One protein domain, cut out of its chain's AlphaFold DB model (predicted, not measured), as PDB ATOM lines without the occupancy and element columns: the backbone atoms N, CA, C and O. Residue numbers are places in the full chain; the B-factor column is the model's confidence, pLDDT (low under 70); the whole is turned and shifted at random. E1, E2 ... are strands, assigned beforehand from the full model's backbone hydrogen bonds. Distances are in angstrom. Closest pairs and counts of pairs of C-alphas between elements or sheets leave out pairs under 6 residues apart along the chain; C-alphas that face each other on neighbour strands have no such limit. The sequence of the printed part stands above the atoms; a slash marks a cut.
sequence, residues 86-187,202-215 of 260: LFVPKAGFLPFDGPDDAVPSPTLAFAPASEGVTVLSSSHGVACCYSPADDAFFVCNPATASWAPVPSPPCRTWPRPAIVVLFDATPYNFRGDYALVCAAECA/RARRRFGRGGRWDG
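Overview. This is residues 86 to 187 and 202 to 215 of the 260 residues of an uncharacterized protein of Aegilops tauschii subsp. strangulata (UniProt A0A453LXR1). Amid much loop and little regular structure, a four-stranded sheet, E3 to E6, stands partly face to face with the hairpin E7 and E8 as a splayed sandwich, and the small hairpin E1 and E2 lies beyond E3. The 116 printed residues hold no named helix and strands E1 to E8 in chain order, with 41 residues, class all strand. The whole is compact, radius of gyration of the C-alphas 14.6 A, spanning 44 by 37 by 23 A.

Arrangement. E3, residues 118 to 123, E4, 126 to 131, E5, 136 to 141, and E6, 146 to 149, form a meander, each strand antiparallel to its neighbour before. Within hydrogen-bond range are N 120 and O 128, 2.8 A, N 129 and O 138, 2.8 A, and N 139 and O 148, 2.9 A. E7, residues 162 to 167, and E8, 178 to 183, are antiparallel neighbours in a hairpin, with N 164 and O 181 within hydrogen-bond range at 2.9 A. The closest C-alphas of E3 and E7, Ser 121 and Val 164, are 5.3 A apart. E1, residues 86 to 88, and E2, 92 to 95, are antiparallel neighbours in a hairpin, with N 88 and O 92 within hydrogen-bond range at 2.9 A.

Along the chain. E5 is 16.7 A long. C-alpha 86 is at (196.394, 275.559, 209.539), C-alpha 183 at (178.775, 273.520, 194.800).

Size, cuts and confidence. Residues 188 to 201 are cut out, a 15.6 A gap between C-alphas 187 and 202. Links E2 to E3 and E6 to E7 are long. pLDDT is under 70 in 32 residues, among them 202 to 215.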
ATOM      1  N   LEU A  86     197.851 275.476 209.624       86.50
ATOM      2  CA  LEU A  86     196.394 275.559 209.539       86.50
ATOM      3  C   LEU A  86     195.919 276.993 209.784       86.50
ATOM      4  O   LEU A  86     196.390 277.661 210.698       86.50
ATOM      5  N   PHE A  87     194.930 277.454 209.019       84.81
ATOM      6  CA  PHE A  87     194.196 278.671 209.364       84.81
ATOM      7  C   PHE A  87     193.081 278.341 210.352       84.81
ATOM      8  O   PHE A  87     192.154 277.598 210.027       84.81
ATOM      9  N   VAL A  88     193.171 278.913 211.548       83.38
ATOM     10  CA  VAL A  88     192.180 278.749 212.608       83.38
ATOM     11  C   VAL A  88     191.345 280.029 212.703       83.38
ATOM     12  O   VAL A  88     191.910 281.124 212.803       83.38
ATOM     13  N   PRO A  89     190.001 279.935 212.687       74.25
ATOM     14  CA  PRO A  89     189.141 281.099 212.869       74.25
ATOM     15  C   PRO A  89     189.527 281.890 214.125       74.25
ATOM     16  O   PRO A  89     189.737 281.301 215.181       74.25
ATOM     17  N   LYS A  90     189.611 283.222 214.013       72.62
ATOM     18  CA  LYS A  90     189.995 284.174 215.082       72.62
ATOM     19  C   LYS A  90     191.441 284.085 215.601       72.62
ATOM     20  O   LYS A  90     191.900 285.054 216.189       72.62
ATOM     21  N   ALA A  91     192.154 282.980 215.377       79.12
ATOM     22  CA  ALA A  91     193.552 282.810 215.790       79.12
ATOM     23  C   ALA A  91     194.562 283.015 214.642       79.12
ATOM     24  O   ALA A  91     195.746 283.215 214.896       79.12
ATOM     25  N   GLY A  92     194.107 283.010 213.385       82.25
ATOM     26  CA  GLY A  92     194.968 283.201 212.218       82.25
ATOM     27  C   GLY A  92     195.720 281.929 211.819       82.25
ATOM     28  O   GLY A  92     195.265 280.813 212.073       82.25
ATOM     29  N   PHE A  93     196.846 282.091 211.126       86.31
ATOM     30  CA  PHE A  93     197.693 280.986 210.680       86.31
ATOM     31  C   PHE A  93     198.521 280.403 211.831       86.31
ATOM     32  O   PHE A  93     199.372 281.087 212.397       86.31
ATOM     33  N   LEU A  94     198.304 279.122 212.120       87.12
ATOM     34  CA  LEU A  94     199.086 278.320 213.051       87.12
ATOM     35  C   LEU A  94     200.081 277.453 212.256       87.12
ATOM     36  O   LEU A  94     199.641 276.503 211.600       87.12
ATOM     37  N   PRO A  95     201.388 277.757 212.273       85.75
ATOM     38  CA  PRO A  95     202.386 276.949 211.581       85.75
ATOM     39  C   PRO A  95     202.582 275.591 212.275       85.75
ATOM     40  O   PRO A  95     202.452 275.488 213.493       85.75
ATOM     41  N   PHE A  96     202.885 274.546 211.500       84.19
ATOM     42  CA  PHE A  96     203.246 273.228 212.046       84.19
ATOM     43  C   PHE A  96     204.745 273.093 212.324       84.19
ATOM     44  O   PHE A  96     205.124 272.420 213.279       84.19
ATOM     45  N   ASP A  97     205.572 273.738 211.502       75.50
ATOM     46  CA  ASP A  97     207.028 273.765 211.627       75.50
ATOM     47  C   ASP A  97     207.502 275.173 212.066       75.50
ATOM     48  O   ASP A  97     206.692 276.070 212.305       75.50
ATOM     49  N   GLY A  98     208.814 275.360 212.241       66.62
ATOM     50  CA  GLY A  98     209.416 276.579 212.801       66.62
ATOM     51  C   GLY A  98     209.131 277.890 212.036       66.62
ATOM     52  O   GLY A  98     208.524 277.892 210.966       66.62
ATOM     53  N   PRO A  99     209.608 279.037 212.559       62.50
ATOM     54  CA  PRO A  99     209.243 280.377 212.078       62.50
ATOM     55  C   PRO A  99     209.637 280.674 210.619       62.50
ATOM     56  O   PRO A  99     209.108 281.613 210.031       62.50
ATOM     57  N   ASP A 100     210.522 279.876 210.017       59.09
ATOM     58  CA  ASP A 100     211.001 280.064 208.641       59.09
ATOM     59  C   ASP A 100     209.942 279.764 207.563       59.09
ATOM     60  O   ASP A 100     210.052 280.268 206.443       59.09
ATOM     61  N   ASP A 101     208.904 278.987 207.892       59.81
ATOM     62  CA  ASP A 101     207.766 278.694 207.004       59.81
ATOM     63  C   ASP A 101     206.528 279.558 207.325       59.81
ATOM     64  O   ASP A 101     205.424 279.314 206.821       59.81
ATOM     65  N   ALA A 102     206.691 280.582 208.168       62.59
ATOM     66  CA  ALA A 102     205.589 281.418 208.612       62.59
ATOM     67  C   ALA A 102     205.035 282.294 207.479       62.59
ATOM     68  O   ALA A 102     205.754 282.957 206.726       62.59
ATOM     69  N   VAL A 103     203.705 282.334 207.388       71.25
ATOM     70  CA  VAL A 103     202.988 283.269 206.520       71.25
ATOM     71  C   VAL A 103     203.271 284.707 206.997       71.25
ATOM     72  O   VAL A 103     203.029 284.991 208.170       71.25
ATOM     73  N   PRO A 104     203.698 285.636 206.113       70.38
ATOM     74  CA  PRO A 104     204.059 287.014 206.477       70.38
ATOM     75  C   PRO A 104     202.978 287.788 207.243       70.38
ATOM     76  O   PRO A 104     203.280 288.700 208.005       70.38
ATOM     77  N   SER A 105     201.709 287.442 207.025       78.00
ATOM     78  CA  SER A 105     200.572 287.978 207.767       78.00
ATOM     79  C   SER A 105     199.628 286.836 208.160       78.00
ATOM     80  O   SER A 105     198.808 286.416 207.336       78.00
ATOM     81  N   PRO A 106     199.716 286.310 209.395       78.38
ATOM     82  CA  PRO A 106     198.901 285.174 209.833       78.38
ATOM     83  C   PRO A 106     197.405 285.509 209.899       78.38
ATOM     84  O   PRO A 106     196.570 284.611 209.816       78.38
ATOM     85  N   THR A 107     197.059 286.792 210.003       83.00
ATOM     86  CA  THR A 107     195.683 287.308 210.003       83.00
ATOM     87  C   THR A 107     195.189 287.726 208.618       83.00
ATOM     88  O   THR A 107     194.049 288.157 208.494       83.00
ATOM     89  N   LEU A 108     196.015 287.597 207.571       86.31
ATOM     90  CA  LEU A 108     195.708 288.063 206.212       86.31
ATOM     91  C   LEU A 108     195.385 289.568 206.151       86.31
ATOM     92  O   LEU A 108     194.521 289.995 205.393       86.31
ATOM     93  N   ALA A 109     196.121 290.391 206.906       85.19
ATOM     94  CA  ALA A 109     195.896 291.836 207.027       85.19
ATOM     95  C   ALA A 109     195.972 292.616 205.697       85.19
ATOM     96  O   ALA A 109     195.494 293.741 205.609       85.19
ATOM     97  N   PHE A 110     196.572 292.019 204.667       85.81
ATOM     98  CA  PHE A 110     196.680 292.581 203.320       85.81
ATOM     99  C   PHE A 110     195.400 292.414 202.476       85.81
ATOM    100  O   PHE A 110     195.289 293.016 201.408       85.81
ATOM    101  N   ALA A 111     194.477 291.549 202.903       83.75
ATOM    102  CA  ALA A 111     193.216 291.267 202.226       83.75
ATOM    103  C   ALA A 111     192.148 292.332 202.558       83.75
ATOM    104  O   ALA A 111     192.252 292.999 203.590       83.75
ATOM    105  N   PRO A 112     191.116 292.504 201.709       72.38
ATOM    106  CA  PRO A 112     190.024 293.427 201.996       72.38
ATOM    107  C   PRO A 112     189.288 292.973 203.261       72.38
ATOM    108  O   PRO A 112     189.066 291.774 203.444       72.38
ATOM    109  N   ALA A 113     188.963 293.942 204.123       66.12
ATOM    110  CA  ALA A 113     188.325 293.740 205.423       66.12
ATOM    111  C   ALA A 113     188.980 292.620 206.249       66.12
ATOM    112  O   ALA A 113     188.382 291.588 206.547       66.12
ATOM    113  N   SER A 114     190.238 292.849 206.622       65.06
ATOM    114  CA  SER A 114     191.089 291.937 207.393       65.06
ATOM    115  C   SER A 114     190.489 291.453 208.722       65.06
ATOM    116  O   SER A 114     190.901 290.411 209.235       65.06
ATOM    117  N   GLU A 115     189.482 292.140 209.260       69.94
ATOM    118  CA  GLU A 115     188.721 291.667 210.413       69.94
ATOM    119  C   GLU A 115     187.631 290.666 210.004       69.94
ATOM    120  O   GLU A 115     186.650 290.992 209.340       69.94
ATOM    121  N   GLY A 116     187.781 289.414 210.447       78.25
ATOM    122  CA  GLY A 116     186.746 288.386 210.288       78.25
ATOM    123  C   GLY A 116     186.803 287.586 208.983       78.25
ATOM    124  O   GLY A 116     185.866 286.836 208.694       78.25
ATOM    125  N   VAL A 117     187.898 287.681 208.220       87.00
ATOM    126  CA  VAL A 117     188.128 286.838 207.037       87.00
ATOM    127  C   VAL A 117     188.054 285.357 207.410       87.00
ATOM    128  O   VAL A 117     188.754 284.875 208.301       87.00
ATOM    129  N   THR A 118     187.230 284.611 206.679       87.56
ATOM    130  CA  THR A 118     187.130 283.155 206.811       87.56
ATOM    131  C   THR A 118     187.794 282.480 205.618       87.56
ATOM    132  O   THR A 118     187.386 282.697 204.476       87.56
ATOM    133  N   VAL A 119     188.790 281.630 205.873       89.94
ATOM    134  CA  VAL A 119     189.384 280.763 204.844       89.94
ATOM    135  C   VAL A 119     188.445 279.584 204.595       89.94
ATOM    136  O   VAL A 119     188.151 278.816 205.507       89.94
ATOM    137  N   LEU A 120     187.964 279.445 203.361       88.38
ATOM    138  CA  LEU A 120     187.015 278.401 202.960       88.38
ATOM    139  C   LEU A 120     187.723 277.147 202.448       88.38
ATOM    140  O   LEU A 120     187.272 276.024 202.657       88.38
ATOM    141  N   SER A 121     188.814 277.346 201.713       90.19
ATOM    142  CA  SER A 121     189.559 276.281 201.051       90.19
ATOM    143  C   SER A 121     190.952 276.777 200.685       90.19
ATOM    144  O   SER A 121     191.137 277.962 200.411       90.19
ATOM    145  N   SER A 122     191.928 275.876 200.623       89.19
ATOM    146  CA  SER A 122     193.274 276.183 200.146       89.19
ATOM    147  C   SER A 122     193.796 275.101 199.214       89.19
ATOM    148  O   SER A 122     193.532 273.916 199.415       89.19
ATOM    149  N   SER A 123     194.593 275.497 198.228       87.12
ATOM    150  CA  SER A 123     195.294 274.581 197.339       87.12
ATOM    151  C   SER A 123     196.600 275.211 196.876       87.12
ATOM    152  O   SER A 123     196.601 276.352 196.423       87.12
ATOM    153  N   HIS A 124     197.707 274.471 196.983       83.19
ATOM    154  CA  HIS A 124     199.004 274.824 196.384       83.19
ATOM    155  C   HIS A 124     199.500 276.254 196.703       83.19
ATOM    156  O   HIS A 124     200.109 276.921 195.870       83.19
ATOM    157  N   GLY A 125     199.253 276.725 197.932       82.94
ATOM    158  CA  GLY A 125     199.675 278.050 198.407       82.94
ATOM    159  C   GLY A 125     198.697 279.191 198.109       82.94
ATOM    160  O   GLY A 125     198.953 280.326 198.499       82.94
ATOM    161  N   VAL A 126     197.563 278.908 197.465       88.12
ATOM    162  CA  VAL A 126     196.455 279.853 197.287       88.12
ATOM    163  C   VAL A 126     195.317 279.486 198.234       88.12
ATOM    164  O   VAL A 126     194.960 278.314 198.361       88.12
ATOM    165  N   ALA A 127     194.729 280.488 198.876       91.19
ATOM    166  CA  ALA A 127     193.550 280.354 199.721       91.19
ATOM    167  C   ALA A 127     192.353 281.064 199.079       91.19
ATOM    168  O   ALA A 127     192.491 282.149 198.515       91.19
ATOM    169  N   CYS A 128     191.182 280.439 199.151       91.81
ATOM    170  CA  CYS A 128     189.896 281.058 198.868       91.81
ATOM    171  C   CYS A 128     189.256 281.472 200.190       91.81
ATOM    172  O   CYS A 128     189.155 280.667 201.119       91.81
ATOM    173  N   CYS A 129     188.823 282.724 200.249       90.75
ATOM    174  CA  CYS A 129     188.379 283.382 201.460       90.75
ATOM    175  C   CYS A 129     187.037 284.085 201.247       90.75
ATOM    176  O   CYS A 129     186.648 284.405 200.119       90.75
ATOM    177  N   TYR A 130     186.354 284.342 202.356       88.44
ATOM    178  CA  TYR A 130     185.136 285.139 202.429       88.44
ATOM    179  C   TYR A 130     185.302 286.246 203.469       88.44
ATOM    180  O   TYR A 130     185.743 285.975 204.588       88.44
ATOM    181  N   SER A 131     184.938 287.468 203.084       88.12
ATOM    182  CA  SER A 131     184.796 288.625 203.967       88.12
ATOM    183  C   SER A 131     183.319 288.761 204.345       88.12
ATOM    184  O   SER A 131     182.502 289.051 203.467       88.12
ATOM    185  N   PRO A 132     182.940 288.543 205.619       83.62
ATOM    186  CA  PRO A 132     181.583 288.818 206.084       83.62
ATOM    187  C   PRO A 132     181.228 290.306 206.036       83.62
ATOM    188  O   PRO A 132     180.065 290.630 205.826       83.62
ATOM    189  N   ALA A 133     182.214 291.192 206.221       84.56
ATOM    190  CA  ALA A 133     182.011 292.638 206.219       84.56
ATOM    191  C   ALA A 133     181.588 293.156 204.837       84.56
ATOM    192  O   ALA A 133     180.675 293.970 204.737       84.56
ATOM    193  N   ASP A 134     182.204 292.628 203.776       84.00
ATOM    194  CA  ASP A 134     181.927 293.038 202.391       84.00
ATOM    195  C   ASP A 134     180.955 292.096 201.668       84.00
ATOM    196  O   ASP A 134     180.639 292.302 200.496       84.00
ATOM    197  N   ASP A 135     180.546 291.009 202.330       84.56
ATOM    198  CA  ASP A 135     179.805 289.891 201.739       84.56
ATOM    199  C   ASP A 135     180.394 289.428 200.386       84.56
ATOM    200  O   ASP A 135     179.701 289.197 199.382       84.56
ATOM    201  N   ALA A 136     181.725 289.316 200.361       86.44
ATOM    202  CA  ALA A 136     182.507 289.116 199.151       86.44
ATOM    203  C   ALA A 136     183.471 287.936 199.274       86.44
ATOM    204  O   ALA A 136     184.062 287.665 200.321       86.44
ATOM    205  N   PHE A 137     183.659 287.247 198.151       88.81
ATOM    206  CA  PHE A 137     184.639 286.181 198.018       88.81
ATOM    207  C   PHE A 137     185.894 286.718 197.342       88.81
ATOM    208  O   PHE A 137     185.830 287.525 196.410       88.81
ATOM    209  N   PHE A 138     187.043 286.199 197.750       91.31
ATOM    210  CA  PHE A 138     188.316 286.512 197.119       91.31
ATOM    211  C   PHE A 138     189.267 285.322 197.190       91.31
ATOM    212  O   PHE A 138     189.061 284.360 197.930       91.31
ATOM    213  N   VAL A 139     190.318 285.384 196.381       92.56
ATOM    214  CA  VAL A 139     191.469 284.492 196.486       92.56
ATOM    215  C   VAL A 139     192.682 285.294 196.900       92.56
ATOM    216  O   VAL A 139     192.863 286.431 196.465       92.56
ATOM    217  N   CYS A 140     193.531 284.702 197.724       90.94
ATOM    218  CA  CYS A 140     194.786 285.310 198.121       90.94
ATOM    219  C   CYS A 140     195.932 284.308 198.098       90.94
ATOM    220  O   CYS A 140     195.744 283.109 198.303       90.94
ATOM    221  N   ASN A 141     197.134 284.829 197.885       88.88
ATOM    222  CA  ASN A 141     198.380 284.132 198.147       88.88
ATOM    223  C   ASN A 141     198.987 284.729 199.426       88.88
ATOM    224  O   ASN A 141     199.531 285.838 199.372       88.88
ATOM    225  N   PRO A 142     198.900 284.020 200.566       84.62
ATOM    226  CA  PRO A 142     199.421 284.517 201.833       84.62
ATOM    227  C   PRO A 142     200.935 284.749 201.809       84.62
ATOM    228  O   PRO A 142     201.413 285.674 202.456       84.62
ATOM    229  N   ALA A 143     201.685 283.971 201.020       78.62
ATOM    230  CA  ALA A 143     203.140 284.093 200.930       78.62
ATOM    231  C   ALA A 143     203.596 285.364 200.195       78.62
ATOM    232  O   ALA A 143     204.709 285.832 200.415       78.62
ATOM    233  N   THR A 144     202.760 285.923 199.314       81.12
ATOM    234  CA  THR A 144     203.076 287.147 198.556       81.12
ATOM    235  C   THR A 144     202.226 288.343 198.963       81.12
ATOM    236  O   THR A 144     202.312 289.378 198.308       81.12
ATOM    237  N   ALA A 145     201.385 288.203 199.993       85.44
ATOM    238  CA  ALA A 145     200.452 289.236 200.439       85.44
ATOM    239  C   ALA A 145     199.606 289.843 199.297       85.44
ATOM    240  O   ALA A 145     199.282 291.028 199.296       85.44
ATOM    241  N   SER A 146     199.253 289.031 198.295       87.38
ATOM    242  CA  SER A 146     198.485 289.471 197.124       87.38
ATOM    243  C   SER A 146     197.108 288.827 197.112       87.38
ATOM    244  O   SER A 146     196.988 287.632 197.396       87.38
ATOM    245  N   TRP A 147     196.086 289.571 196.703       91.25
ATOM    246  CA  TRP A 147     194.715 289.075 196.609       91.25
ATOM    247  C   TRP A 147     194.011 289.566 195.343       91.25
ATOM    248  O   TRP A 147     194.444 290.524 194.704       91.25
ATOM    249  N   ALA A 148     192.930 288.882 194.975       90.19
ATOM    250  CA  ALA A 148     192.032 289.284 193.901       90.19
ATOM    251  C   ALA A 148     190.580 288.900 194.242       90.19
ATOM    252  O   ALA A 148     190.353 287.800 194.761       90.19
ATOM    253  N   PRO A 149     189.591 289.762 193.945       90.00
ATOM    254  CA  PRO A 149     188.186 289.433 194.153       90.00
ATOM    255  C   PRO A 149     187.764 288.305 193.207       90.00
ATOM    256  O   PRO A 149     188.277 288.198 192.091       90.00
ATOM    257  N   VAL A 150     186.809 287.476 193.630       87.81
ATOM    258  CA  VAL A 150     186.193 286.474 192.750       87.81
ATOM    259  C   VAL A 150     184.706 286.764 192.562       87.81
ATOM    260  O   VAL A 150     184.064 287.328 193.451       87.81
ATOM    261  N   PRO A 151     184.126 286.385 191.409       83.31
ATOM    262  CA  PRO A 151     182.702 286.553 191.181       83.31
ATOM    263  C   PRO A 151     181.884 285.849 192.259       83.31
ATOM    264  O   PRO A 151     182.214 284.741 192.690       83.31
ATOM    265  N   SER A 152     180.776 286.474 192.642       79.81
ATOM    266  CA  SER A 152     179.841 285.859 193.575       79.81
ATOM    267  C   SER A 152     179.248 284.564 193.006       79.81
ATOM    268  O   SER A 152     178.998 284.482 191.797       79.81
ATOM    269  N   PRO A 153     178.979 283.562 193.858       78.44
ATOM    270  CA  PRO A 153     178.271 282.358 193.458       78.44
ATOM    271  C   PRO A 153     176.901 282.665 192.839       78.44
ATOM    272  O   PRO A 153     176.224 283.588 193.298       78.44
ATOM    273  N   PRO A 154     176.439 281.859 191.867       70.88
ATOM    274  CA  PRO A 154     175.118 282.027 191.255       70.88
ATOM    275  C   PRO A 154     173.957 281.864 192.246       70.88
ATOM    276  O   PRO A 154     172.896 282.446 192.056       70.88
ATOM    277  N   CYS A 155     174.154 281.065 193.297       66.31
ATOM    278  CA  CYS A 155     173.170 280.836 194.347       66.31
ATOM    279  C   CYS A 155     173.718 281.403 195.657       66.31
ATOM    280  O   CYS A 155     174.641 280.843 196.244       66.31
ATOM    281  N   ARG A 156     173.150 282.532 196.087       64.06
ATOM    282  CA  ARG A 156     173.412 283.167 197.391       64.06
ATOM    283  C   ARG A 156     172.436 282.700 198.481       64.06
ATOM    284  O   ARG A 156     172.507 283.166 199.610       64.06
ATOM    285  N   THR A 157     171.515 281.798 198.143       64.69
ATOM    286  CA  THR A 157     170.541 281.233 199.080       64.69
ATOM    287  C   THR A 157     171.232 280.302 200.065       64.69
ATOM    288  O   THR A 157     172.079 279.505 199.669       64.69
ATOM    289  N   TRP A 158     170.857 280.393 201.339       57.06
ATOM    290  CA  TRP A 158     171.315 279.466 202.370       57.06
ATOM    291  C   TRP A 158     170.813 278.033 202.095       57.06
ATOM    292  O   TRP A 158     169.675 277.888 201.645       57.06
ATOM    293  N   PRO A 159     171.612 276.985 202.382       63.31
ATOM    294  CA  PRO A 159     172.961 277.021 202.958       63.31
ATOM    295  C   PRO A 159     174.029 277.562 201.995       63.31
ATOM    296  O   PRO A 159     173.958 277.341 200.788       63.31
ATOM    297  N   ARG A 160     175.020 278.294 202.539       68.44
ATOM    298  CA  ARG A 160     176.101 278.905 201.743       68.44
ATOM    299  C   ARG A 160     176.758 277.857 200.833       68.44
ATOM    300  O   ARG A 160     177.069 276.761 201.305       68.44
ATOM    301  N   PRO A 161     177.012 278.186 199.555       73.94
ATOM    302  CA  PRO A 161     177.637 277.244 198.645       73.94
ATOM    303  C   PRO A 161     179.042 276.879 199.123       73.94
ATOM    304  O   PRO A 161     179.813 277.739 199.553       73.94
ATOM    305  N   ALA A 162     179.397 275.603 198.996       83.06
ATOM    306  CA  ALA A 162     180.759 275.158 199.237       83.06
ATOM    307  C   ALA A 162     181.639 275.620 198.070       83.06
ATOM    308  O   ALA A 162     181.430 275.206 196.925       83.06
ATOM    309  N   ILE A 163     182.613 276.484 198.357       87.06
ATOM    310  CA  ILE A 163     183.565 276.987 197.369       87.06
ATOM    311  C   ILE A 163     184.936 276.394 197.647       87.06
ATOM    312  O   ILE A 163     185.476 276.520 198.743       87.06
ATOM    313  N   VAL A 164     185.500 275.762 196.627       89.94
ATOM    314  CA  VAL A 164     186.798 275.099 196.697       89.94
ATOM    315  C   VAL A 164     187.699 275.662 195.611       89.94
ATOM    316  O   VAL A 164     187.296 275.766 194.449       89.94
ATOM    317  N   VAL A 165     188.930 276.005 195.988       91.38
ATOM    318  CA  VAL A 165     189.997 276.314 195.034       91.38
ATOM    319  C   VAL A 165     190.748 275.027 194.707       91.38
ATOM    320  O   VAL A 165     191.139 274.276 195.596       91.38
ATOM    321  N   LEU A 166     190.930 274.750 193.422       90.38
ATOM    322  CA  LEU A 166     191.621 273.564 192.927       90.38
ATOM    323  C   LEU A 166     192.771 273.997 192.031       90.38
ATOM    324  O   LEU A 166     192.566 274.760 191.092       90.38
ATOM    325  N   PHE A 167     193.966 273.485 192.292       85.94
ATOM    326  CA  PHE A 167     195.061 273.581 191.336       85.94
ATOM    327  C   PHE A 167     194.841 272.584 190.193       85.94
ATOM    328  O   PHE A 167     194.586 271.402 190.437       85.94
ATOM    329  N   ASP A 168     194.921 273.047 188.945       83.50
ATOM    330  CA  ASP A 168     194.848 272.165 187.781       83.50
ATOM    331  C   ASP A 168     196.211 271.478 187.588       83.50
ATOM    332  O   ASP A 168     197.098 271.982 186.910       83.50
ATOM    333  N   ALA A 169     196.401 270.310 188.201       74.06
ATOM    334  CA  ALA A 169     197.653 269.555 188.105       74.06
ATOM    335  C   ALA A 169     197.859 268.854 186.743       74.06
ATOM    336  O   ALA A 169     198.665 267.928 186.640       74.06
ATOM    337  N   THR A 170     197.123 269.232 185.688       76.75
ATOM    338  CA  THR A 170     197.353 268.654 184.363       76.75
ATOM    339  C   THR A 170     198.748 269.013 183.844       76.75
ATOM    340  O   THR A 170     199.215 270.141 184.020       76.75
ATOM    341  N   PRO A 171     199.423 268.086 183.137       65.00
ATOM    342  CA  PRO A 171     200.790 268.299 182.654       65.00
ATOM    343  C   PRO A 171     200.921 269.453 181.646       65.00
ATOM    344  O   PRO A 171     202.031 269.889 181.363       65.00
ATOM    345  N   TYR A 172     199.801 269.965 181.125       71.25
ATOM    346  CA  TYR A 172     199.749 271.086 180.184       71.25
ATOM    347  C   TYR A 172     199.396 272.424 180.841       71.25
ATOM    348  O   TYR A 172     199.283 273.438 180.152       71.25
ATOM    349  N   ASN A 173     199.235 272.459 182.164       73.44
ATOM    350  CA  ASN A 173     198.945 273.683 182.895       73.44
ATOM    351  C   ASN A 173     200.214 274.508 183.182       73.44
ATOM    352  O   ASN A 173     200.520 274.851 184.321       73.44
ATOM    353  N   PHE A 174     200.972 274.858 182.138       70.31
ATOM    354  CA  PHE A 174     202.253 275.573 182.264       70.31
ATOM    355  C   PHE A 174     202.142 276.953 182.928       70.31
ATOM    356  O   PHE A 174     203.141 277.508 183.377       70.31
ATOM    357  N   ARG A 175     200.934 277.518 182.996       71.12
ATOM    358  CA  ARG A 175     200.665 278.819 183.619       71.12
ATOM    359  C   ARG A 175     200.384 278.717 185.121       71.12
ATOM    360  O   ARG A 175     200.368 279.752 185.792       71.12
ATOM    361  N   GLY A 176     200.232 277.498 185.647       73.69
ATOM    362  CA  GLY A 176     199.903 277.253 187.047       73.69
ATOM    363  C   GLY A 176     198.478 277.676 187.380       73.69
ATOM    364  O   GLY A 176     198.248 278.322 188.400       73.69
ATOM    365  N   ASP A 177     197.544 277.350 186.491       82.69
ATOM    366  CA  ASP A 177     196.151 277.713 186.609       82.69
ATOM    367  C   ASP A 177     195.431 277.053 187.780       82.69
ATOM    368  O   ASP A 177     195.616 275.874 188.092       82.69
ATOM    369  N   TYR A 178     194.541 277.836 188.375       86.62
ATOM    370  CA  TYR A 178     193.585 277.377 189.369       86.62
ATOM    371  C   TYR A 178     192.186 277.307 188.757       86.62
ATOM    372  O   TYR A 178     191.899 277.923 187.730       86.62
ATOM    373  N   ALA A 179     191.301 276.578 189.422       88.75
ATOM    374  CA  ALA A 179     189.873 276.589 189.180       88.75
ATOM    375  C   ALA A 179     189.133 276.839 190.493       88.75
ATOM    376  O   ALA A 179     189.441 276.233 191.518       88.75
ATOM    377  N   LEU A 180     188.126 277.709 190.446       88.81
ATOM    378  CA  LEU A 180     187.161 277.864 191.527       88.81
ATOM    379  C   LEU A 180     185.952 276.991 191.217       88.81
ATOM    380  O   LEU A 180     185.348 277.120 190.149       88.81
ATOM    381  N   VAL A 181     185.597 276.116 192.149       88.56
ATOM    382  CA  VAL A 181     184.422 275.256 192.041       88.56
ATOM    383  C   VAL A 181     183.458 275.623 193.149       88.56
ATOM    384  O   VAL A 181     183.785 275.529 194.325       88.56
ATOM    385  N   CYS A 182     182.257 276.018 192.751       85.81
ATOM    386  CA  CYS A 182     181.144 276.292 193.643       85.81
ATOM    387  C   CYS A 182     180.146 275.134 193.548       85.81
ATOM    388  O   CYS A 182     179.642 274.843 192.461       85.81
ATOM    389  N   ALA A 183     179.859 274.483 194.670       82.06
ATOM    390  CA  ALA A 183     178.775 273.520 194.800       82.06
ATOM    391  C   ALA A 183     177.621 274.168 195.572       82.06
ATOM    392  O   ALA A 183     177.808 274.653 196.684       82.06
ATOM    393  N   ALA A 184     176.436 274.167 194.968       73.62
ATOM    394  CA  ALA A 184     175.207 274.659 195.573       73.62
ATOM    395  C   ALA A 184     174.108 273.604 195.416       73.62
ATOM    396  O   ALA A 184     174.085 272.867 194.424       73.62
ATOM    397  N   GLU A 185     173.196 273.542 196.380       68.31
ATOM    398  CA  GLU A 185     171.961 272.784 196.229       68.31
ATOM    399  C   GLU A 185     171.023 273.557 195.300       68.31
ATOM    400  O   GLU A 185     170.707 274.721 195.534       68.31
ATOM    401  N   CYS A 186     170.586 272.924 194.213       59.38
ATOM    402  CA  CYS A 186     169.504 273.470 193.405       59.38
ATOM    403  C   CYS A 186     168.187 272.914 193.944       59.38
ATOM    404  O   CYS A 186     167.972 271.701 193.886       59.38
ATOM    405  N   ALA A 187     167.305 273.789 194.433       59.62
ATOM    406  CA  ALA A 187     165.942 273.400 194.770       59.62
ATOM    407  C   ALA A 187     165.273 272.759 193.534       59.62
ATOM    408  O   ALA A 187     165.303 273.348 192.444       59.62
ATOM    409  N   ARG A 202     178.352 272.193 187.255       37.53
ATOM    410  CA  ARG A 202     179.737 272.557 187.582       37.53
ATOM    411  C   ARG A 202     180.124 273.755 186.723       37.53
ATOM    412  O   ARG A 202     180.263 273.610 185.514       37.53
ATOM    413  N   ALA A 203     180.321 274.917 187.330       37.50
ATOM    414  CA  ALA A 203     181.025 276.006 186.663       37.50
ATOM    415  C   ALA A 203     182.534 275.763 186.824       37.50
ATOM    416  O   ALA A 203     183.008 275.570 187.942       37.50
ATOM    417  N   ARG A 204     183.279 275.717 185.715       34.78
ATOM    418  CA  ARG A 204     184.749 275.653 185.707       34.78
ATOM    419  C   ARG A 204     185.276 276.933 185.066       34.78
ATOM    420  O   ARG A 204     184.781 277.337 184.019       34.78
ATOM    421  N   ARG A 205     186.279 277.560 185.674       46.00
ATOM    422  CA  ARG A 205     187.047 278.671 185.086       46.00
ATOM    423  C   ARG A 205     188.538 278.392 185.269       46.00
ATOM    424  O   ARG A 205     188.892 277.745 186.248       46.00
ATOM    425  N   ARG A 206     189.365 278.817 184.309       39.41
ATOM    426  CA  ARG A 206     190.834 278.654 184.295       39.41
ATOM    427  C   ARG A 206     191.498 280.012 184.552       39.41
ATOM    428  O   ARG A 206     190.950 281.020 184.108       39.41
ATOM    429  N   PHE A 207     192.646 280.049 185.236       44.81
ATOM    430  CA  PHE A 207     193.267 281.306 185.696       44.81
ATOM    431  C   PHE A 207     194.794 281.337 185.578       44.81
ATOM    432  O   PHE A 207     195.445 280.678 186.365       44.81
ATOM    433  N   GLY A 208     195.388 282.194 184.742       36.06
ATOM    434  CA  GLY A 208     196.854 282.342 184.684       36.06
ATOM    435  C   GLY A 208     197.468 283.203 185.798       36.06
ATOM    436  O   GLY A 208     196.848 284.157 186.278       36.06
ATOM    437  N   ARG A 209     198.743 282.939 186.145       36.34
ATOM    438  CA  ARG A 209     199.621 283.867 186.895       36.34
ATOM    439  C   ARG A 209     199.709 285.213 186.156       36.34
ATOM    440  O   ARG A 209     200.481 285.347 185.212       36.34
ATOM    441  N   GLY A 210     198.903 286.198 186.548       35.41
ATOM    442  CA  GLY A 210     198.920 287.529 185.924       35.41
ATOM    443  C   GLY A 210     197.630 288.343 186.013       35.41
ATOM    444  O   GLY A 210     197.591 289.448 185.487       35.41
ATOM    445  N   GLY A 211     196.570 287.835 186.651       34.94
ATOM    446  CA  GLY A 211     195.405 288.654 187.017       34.94
ATOM    447  C   GLY A 211     194.517 289.132 185.859       34.94
ATOM    448  O   GLY A 211     193.633 289.954 186.089       34.94
ATOM    449  N   ARG A 212     194.696 288.629 184.628       27.83
ATOM    450  CA  ARG A 212     193.781 288.919 183.510       27.83
ATOM    451  C   ARG A 212     192.722 287.821 183.382       27.83
ATOM    452  O   ARG A 212     193.052 286.643 183.256       27.83
ATOM    453  N   TRP A 213     191.460 288.244 183.433       35.50
ATOM    454  CA  TRP A 213     190.259 287.411 183.430       35.50
ATOM    455  C   TRP A 213     189.670 287.321 182.021       35.50
ATOM    456  O   TRP A 213     189.216 288.335 181.501       35.50
ATOM    457  N   ASP A 214     189.590 286.118 181.450       26.38
ATOM    458  CA  ASP A 214     188.874 285.887 180.192       26.38
ATOM    459  C   ASP A 214     187.708 284.905 180.411       26.38
ATOM    460  O   ASP A 214     187.921 283.745 180.752       26.38
ATOM    461  N   GLY A 215     186.475 285.393 180.201       27.42
ATOM    462  CA  GLY A 215     185.287 284.634 179.773       27.42
ATOM    463  C   GLY A 215     184.692 283.541 180.682       27.42
ATOM    464  O   GLY A 215     185.353 282.882 181.477       27.42
TER     465      GLY A 215